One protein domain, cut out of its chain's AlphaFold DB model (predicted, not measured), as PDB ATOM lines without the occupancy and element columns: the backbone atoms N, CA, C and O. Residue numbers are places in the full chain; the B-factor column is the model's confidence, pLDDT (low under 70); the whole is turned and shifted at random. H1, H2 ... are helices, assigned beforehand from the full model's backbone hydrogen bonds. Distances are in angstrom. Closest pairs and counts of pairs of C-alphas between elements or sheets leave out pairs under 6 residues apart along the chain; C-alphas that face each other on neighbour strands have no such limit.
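What this domain is: This is residues 23 to 69 of the 74 residues of an uncharacterized protein of Xenopus laevis (UniProt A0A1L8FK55). One long, straight helix, H2, makes the length of a rod; the chain before it runs along its side, with the single short turn H1 packed on its first part, and then loops round at that end, while residues 64 to 69 stick out at the other. The printed part has 47 residues with two named helices, H1 then H2, and no named strand: all helix. It is loose, with a radius of gyration of the C-alphas of 12.8 A and spans of 43 by 17 by 12 A.

How they stand to each other: H1, residues 27 to 30, touches H2, residues 46 to 68, with residues 48 to 52 of H2 alone. Their closest C-alphas, those of Leu 29 and Gly 48, are 7.1 A apart. In H2 every O i to N i+4 pair is within hydrogen-bond range; H1 is too short for such a pair, and its one O i to N i+3 pair is within range.

Where its parts are: H1 begins at C-alpha 27 (170.325, 45.537, 27.976). H2 measures 32.5 A, from C-alpha 46 (158.031, 37.845, 19.044) to C-alpha 68 (159.121, 69.402, 26.942).

The domain as a whole: The C-alphas farthest apart, of Arg 39 and Gly 69, are 43.6 A apart. The printed part has no cut. The link from H1 to H2, residues 31 to 45, is long. Residues 66 to 69 have pLDDT under 70.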
ATOM      1  N   LEU A  23     169.789  57.539  21.929       91.19
ATOM      2  CA  LEU A  23     170.370  56.202  22.003       91.19
ATOM      3  C   LEU A  23     169.591  55.337  22.993       91.19
ATOM      4  O   LEU A  23     169.649  55.565  24.201       91.19
ATOM      5  N   VAL A  24     168.957  54.287  22.482       91.31
ATOM      6  CA  VAL A  24     168.278  53.277  23.296       91.31
ATOM      7  C   VAL A  24     169.165  52.043  23.413       91.31
ATOM      8  O   VAL A  24     169.567  51.449  22.412       91.31
ATOM      9  N   ARG A  25     169.506  51.655  24.648       88.62
ATOM     10  CA  ARG A  25     170.288  50.443  24.920       88.62
ATOM     11  C   ARG A  25     169.386  49.358  25.495       88.62
ATOM     12  O   ARG A  25     169.025  49.420  26.665       88.62
ATOM     13  N   HIS A  26     169.117  48.331  24.699       90.12
ATOM     14  CA  HIS A  26     168.337  47.161  25.106       90.12
ATOM     15  C   HIS A  26     169.219  46.156  25.856       90.12
ATOM     16  O   HIS A  26     169.740  45.209  25.266       90.12
ATOM     17  N   LYS A  27     169.441  46.385  27.157       85.44
ATOM     18  CA  LYS A  27     170.325  45.537  27.976       85.44
ATOM     19  C   LYS A  27     169.823  44.094  28.074       85.44
ATOM     20  O   LYS A  27     170.655  43.191  28.092       85.44
ATOM     21  N   GLU A  28     168.508  43.865  28.091       84.31
ATOM     22  CA  GLU A  28     167.945  42.509  28.164       84.31
ATOM     23  C   GLU A  28     168.268  41.678  26.916       84.31
ATOM     24  O   GLU A  28     168.416  40.464  27.002       84.31
ATOM     25  N   LEU A  29     168.431  42.322  25.757       88.38
ATOM     26  CA  LEU A  29     168.771  41.633  24.510       88.38
ATOM     27  C   LEU A  29     170.273  41.313  24.409       88.38
ATOM     28  O   LEU A  29     170.662  40.407  23.676       88.38
ATOM     29  N   GLU A  30     171.137  41.999  25.167       83.88
ATOM     30  CA  GLU A  30     172.593  41.774  25.132       83.88
ATOM     31  C   GLU A  30     173.018  40.426  25.724       83.88
ATOM     32  O   GLU A  30     174.056  39.893  25.326       83.88
ATOM     33  N   THR A  31     172.240  39.874  26.657       81.56
ATOM     34  CA  THR A  31     172.499  38.561  27.270       81.56
ATOM     35  C   THR A  31     172.076  37.396  26.379       81.56
ATOM     36  O   THR A  31     172.397  36.255  26.708       81.56
ATOM     37  N   ALA A  32     171.408  37.671  25.250       75.88
ATOM     38  CA  ALA A  32     171.001  36.689  24.246       75.88
ATOM     39  C   ALA A  32     170.310  35.449  24.843       75.88
ATOM     40  O   ALA A  32     170.602  34.315  24.463       75.88
ATOM     41  N   LEU A  33     169.396  35.668  25.796       80.69
ATOM     42  CA  LEU A  33     168.668  34.581  26.445       80.69
ATOM     43  C   LEU A  33     167.836  33.781  25.435       80.69
ATOM     44  O   LEU A  33     167.298  34.314  24.456       80.69
ATOM     45  N   THR A  34     167.709  32.481  25.706       82.88
ATOM     46  CA  THR A  34     166.891  31.566  24.911       82.88
ATOM     47  C   THR A  34     165.475  32.113  24.777       82.88
ATOM     48  O   THR A  34     164.819  32.419  25.769       82.88
ATOM     49  N   GLY A  35     165.001  32.230  23.536       88.56
ATOM     50  CA  GLY A  35     163.661  32.724  23.235       88.56
ATOM     51  C   GLY A  35     163.573  34.212  22.904       88.56
ATOM     52  O   GLY A  35     162.504  34.627  22.474       88.56
ATOM     53  N   TYR A  36     164.645  35.011  23.021       93.94
ATOM     54  CA  TYR A  36     164.656  36.410  22.540       93.94
ATOM     55  C   TYR A  36     164.991  36.528  21.053       93.94
ATOM     56  O   TYR A  36     164.553  37.455  20.375       93.94
ATOM     57  N   TYR A  37     165.730  35.556  20.535       94.19
ATOM     58  CA  TYR A  37     166.100  35.466  19.132       94.19
ATOM     59  C   TYR A  37     165.451  34.242  18.487       94.19
ATOM     60  O   TYR A  37     165.125  33.255  19.156       94.19
ATOM     61  N   ARG A  38     165.269  34.299  17.169       94.25
ATOM     62  CA  ARG A  38     164.949  33.139  16.337       94.25
ATOM     63  C   ARG A  38     166.140  32.180  16.325       94.25
ATOM     64  O   ARG A  38     167.217  32.479  16.835       94.25
ATOM     65  N   ARG A  39     165.960  31.013  15.702       92.19
ATOM     66  CA  ARG A  39     167.005  29.974  15.623       92.19
ATOM     67  C   ARG A  39     168.304  30.447  14.959       92.19
ATOM     68  O   ARG A  39     169.341  29.847  15.201       92.19
ATOM     69  N   ASP A  40     168.247  31.499  14.147       91.62
ATOM     70  CA  ASP A  40     169.424  32.104  13.515       91.62
ATOM     71  C   ASP A  40     170.279  32.959  14.469       91.62
ATOM     72  O   ASP A  40     171.381  33.358  14.096       91.62
ATOM     73  N   GLY A  41     169.798  33.241  15.685       88.25
ATOM     74  CA  GLY A  41     170.513  34.043  16.680       88.25
ATOM     75  C   GLY A  41     170.683  35.521  16.306       88.25
ATOM     76  O   GLY A  41     171.437  36.224  16.975       88.25
ATOM     77  N   VAL A  42     170.014  35.994  15.249       88.62
ATOM     78  CA  VAL A  42     170.131  37.367  14.731       88.62
ATOM     79  C   VAL A  42     168.781  38.069  14.745       88.62
ATOM     80  O   VAL A  42     168.670  39.180  15.262       88.62
ATOM     81  N   HIS A  43     167.744  37.431  14.206       94.06
ATOM     82  CA  HIS A  43     166.411  38.016  14.168       94.06
ATOM     83  C   HIS A  43     165.734  37.858  15.521       94.06
ATOM     84  O   HIS A  43     165.825  36.805  16.152       94.06
ATOM     85  N   LEU A  44     165.012  38.886  15.956       95.88
ATOM     86  CA  LEU A  44     164.223  38.805  17.178       95.88
ATOM     87  C   LEU A  44     163.053  37.825  16.994       95.88
ATOM     88  O   LEU A  44     162.443  37.727  15.920       95.88
ATOM     89  N   SER A  45     162.764  37.074  18.052       95.81
ATOM     90  CA  SER A  45     161.482  36.385  18.211       95.81
ATOM     91  C   SER A  45     160.384  37.403  18.536       95.81
ATOM     92  O   SER A  45     160.680  38.570  18.788       95.81
ATOM     93  N   ASP A  46     159.130  36.965  18.626       96.88
ATOM     94  CA  ASP A  46     158.031  37.845  19.044       96.88
ATOM     95  C   ASP A  46     158.263  38.423  20.453       96.88
ATOM     96  O   ASP A  46     158.022  39.602  20.705       96.88
ATOM     97  N   VAL A  47     158.834  37.623  21.363       94.31
ATOM     98  CA  VAL A  47     159.207  38.073  22.715       94.31
ATOM     99  C   VAL A  47     160.328  39.109  22.657       94.31
ATOM    100  O   VAL A  47     160.227  40.164  23.284       94.31
ATOM    101  N   GLY A  48     161.389  38.841  21.888       95.56
ATOM    102  CA  GLY A  48     162.491  39.790  21.722       95.56
ATOM    103  C   GLY A  48     162.045  41.094  21.059       95.56
ATOM    104  O   GLY A  48     162.515  42.169  21.428       95.56
ATOM    105  N   PHE A  49     161.101  41.014  20.123       95.94
ATOM    106  CA  PHE A  49     160.536  42.165  19.429       95.94
ATOM    107  C   PHE A  49     159.681  43.032  20.359       95.94
ATOM    108  O   PHE A  49     159.794  44.256  20.332       95.94
ATOM    109  N   ASN A  50     158.908  42.420  21.261       95.00
ATOM    110  CA  ASN A  50     158.177  43.153  22.296       95.00
ATOM    111  C   ASN A  50     159.119  43.884  23.268       95.00
ATOM    112  O   ASN A  50     158.883  45.048  23.585       95.00
ATOM    113  N   LEU A  51     160.215  43.242  23.694       93.62
ATOM    114  CA  LEU A  51     161.245  43.885  24.526       93.62
ATOM    115  C   LEU A  51     161.917  45.058  23.803       93.62
ATOM    116  O   LEU A  51     162.154  46.113  24.394       93.62
ATOM    117  N   PHE A  52     162.199  44.888  22.509       94.31
ATOM    118  CA  PHE A  52     162.718  45.961  21.672       94.31
ATOM    119  C   PHE A  52     161.747  47.149  21.617       94.31
ATOM    120  O   PHE A  52     162.150  48.276  21.900       94.31
ATOM    121  N   HIS A  53     160.464  46.910  21.333       94.62
ATOM    122  CA  HIS A  53     159.460  47.974  21.297       94.62
ATOM    123  C   HIS A  53     159.293  48.690  22.635       94.62
ATOM    124  O   HIS A  53     159.210  49.916  22.649       94.62
ATOM    125  N   LEU A  54     159.298  47.956  23.749       92.88
ATOM    126  CA  LEU A  54     159.193  48.554  25.078       92.88
ATOM    127  C   LEU A  54     160.365  49.503  25.361       92.88
ATOM    128  O   LEU A  54     160.154  50.640  25.774       92.88
ATOM    129  N   GLY A  55     161.597  49.060  25.089       92.12
ATOM    130  CA  GLY A  55     162.778  49.904  25.273       92.12
ATOM    131  C   GLY A  55     162.786  51.117  24.341       92.12
ATOM    132  O   GLY A  55     163.204  52.199  24.748       92.12
ATOM    133  N   LEU A  56     162.307  50.959  23.102       92.56
ATOM    134  CA  LEU A  56     162.210  52.059  22.144       92.56
ATOM    135  C   LEU A  56     161.195  53.107  22.608       92.56
ATOM    136  O   LEU A  56     161.511  54.294  22.580       92.56
ATOM    137  N   ALA A  57     160.017  52.675  23.065       92.44
ATOM    138  CA  ALA A  57     158.989  53.561  23.602       92.44
ATOM    139  C   ALA A  57     159.501  54.347  24.822       92.44
ATOM    140  O   ALA A  57     159.427  55.573  24.813       92.44
ATOM    141  N   ASP A  58     160.112  53.678  25.808       90.06
ATOM    142  CA  ASP A  58     160.716  54.340  26.982       90.06
ATOM    143  C   ASP A  58     161.819  55.331  26.574       90.06
ATOM    144  O   ASP A  58     161.895  56.444  27.095       90.06
ATOM    145  N   GLY A  59     162.654  54.962  25.601       89.50
ATOM    146  CA  GLY A  59     163.700  55.831  25.071       89.50
ATOM    147  C   GLY A  59     163.158  57.103  24.420       89.50
ATOM    148  O   GLY A  59     163.655  58.191  24.709       89.50
ATOM    149  N   VAL A  60     162.129  56.967  23.580       89.00
ATOM    150  CA  VAL A  60     161.446  58.105  22.950       89.00
ATOM    151  C   VAL A  60     160.780  58.964  24.016       89.00
ATOM    152  O   VAL A  60     161.052  60.154  24.067       89.00
ATOM    153  N   GLU A  61     159.986  58.380  24.916       88.44
ATOM    154  CA  GLU A  61     159.301  59.130  25.972       88.44
ATOM    155  C   GLU A  61     160.257  59.955  26.835       88.44
ATOM    156  O   GLU A  61     159.956  61.105  27.154       88.44
ATOM    157  N   ARG A  62     161.409  59.396  27.219       84.75
ATOM    158  CA  ARG A  62     162.418  60.127  27.998       84.75
ATOM    159  C   ARG A  62     162.960  61.328  27.242       84.75
ATOM    160  O   ARG A  62     163.117  62.385  27.846       84.75
ATOM    161  N   ASP A  63     163.229  61.177  25.951       83.75
ATOM    162  CA  ASP A  63     163.710  62.280  25.127       83.75
ATOM    163  C   ASP A  63     162.640  63.361  24.947       83.75
ATOM    164  O   ASP A  63     162.905  64.539  25.185       83.75
ATOM    165  N   THR A  64     161.391  62.973  24.673       79.50
ATOM    166  CA  THR A  64     160.283  63.931  24.567       79.50
ATOM    167  C   THR A  64     160.066  64.692  25.875       79.50
ATOM    168  O   THR A  64     159.819  65.896  25.842       79.50
ATOM    169  N   ARG A  65     160.198  64.025  27.033       72.00
ATOM    170  CA  ARG A  65     160.109  64.664  28.360       72.00
ATOM    171  C   ARG A  65     161.242  65.666  28.598       72.00
ATOM    172  O   ARG A  65     160.996  66.729  29.167       72.00
ATOM    173  N   LEU A  66     162.463  65.345  28.159       62.00
ATOM    174  CA  LEU A  66     163.604  66.264  28.226       62.00
ATOM    175  C   LEU A  66     163.368  67.505  27.357       62.00
ATOM    176  O   LEU A  66     163.658  68.616  27.797       62.00
ATOM    177  N   VAL A  67     162.794  67.330  26.163       61.56
ATOM    178  CA  VAL A  67     162.456  68.435  25.253       61.56
ATOM    179  C   VAL A  67     161.296  69.286  25.785       61.56
ATOM    180  O   VAL A  67     161.311  70.504  25.622       61.56
ATOM    181  N   SER A  68     160.304  68.684  26.448       66.94
ATOM    182  CA  SER A  68     159.121  69.402  26.942       66.94
ATOM    183  C   SER A  68     159.312  70.090  28.301       66.94
ATOM    184  O   SER A  68     158.410  70.800  28.740       66.94
ATOM    185  N   GLY A  69     160.438  69.878  28.995       56.66
ATOM    186  CA  GLY A  69     160.728  70.498  30.298       56.66
ATOM    187  C   GLY A  69     159.832  70.028  31.453       56.66
ATOM    188  O   GLY A  69     159.774  70.682  32.493       56.66
TER     189      GLY A  69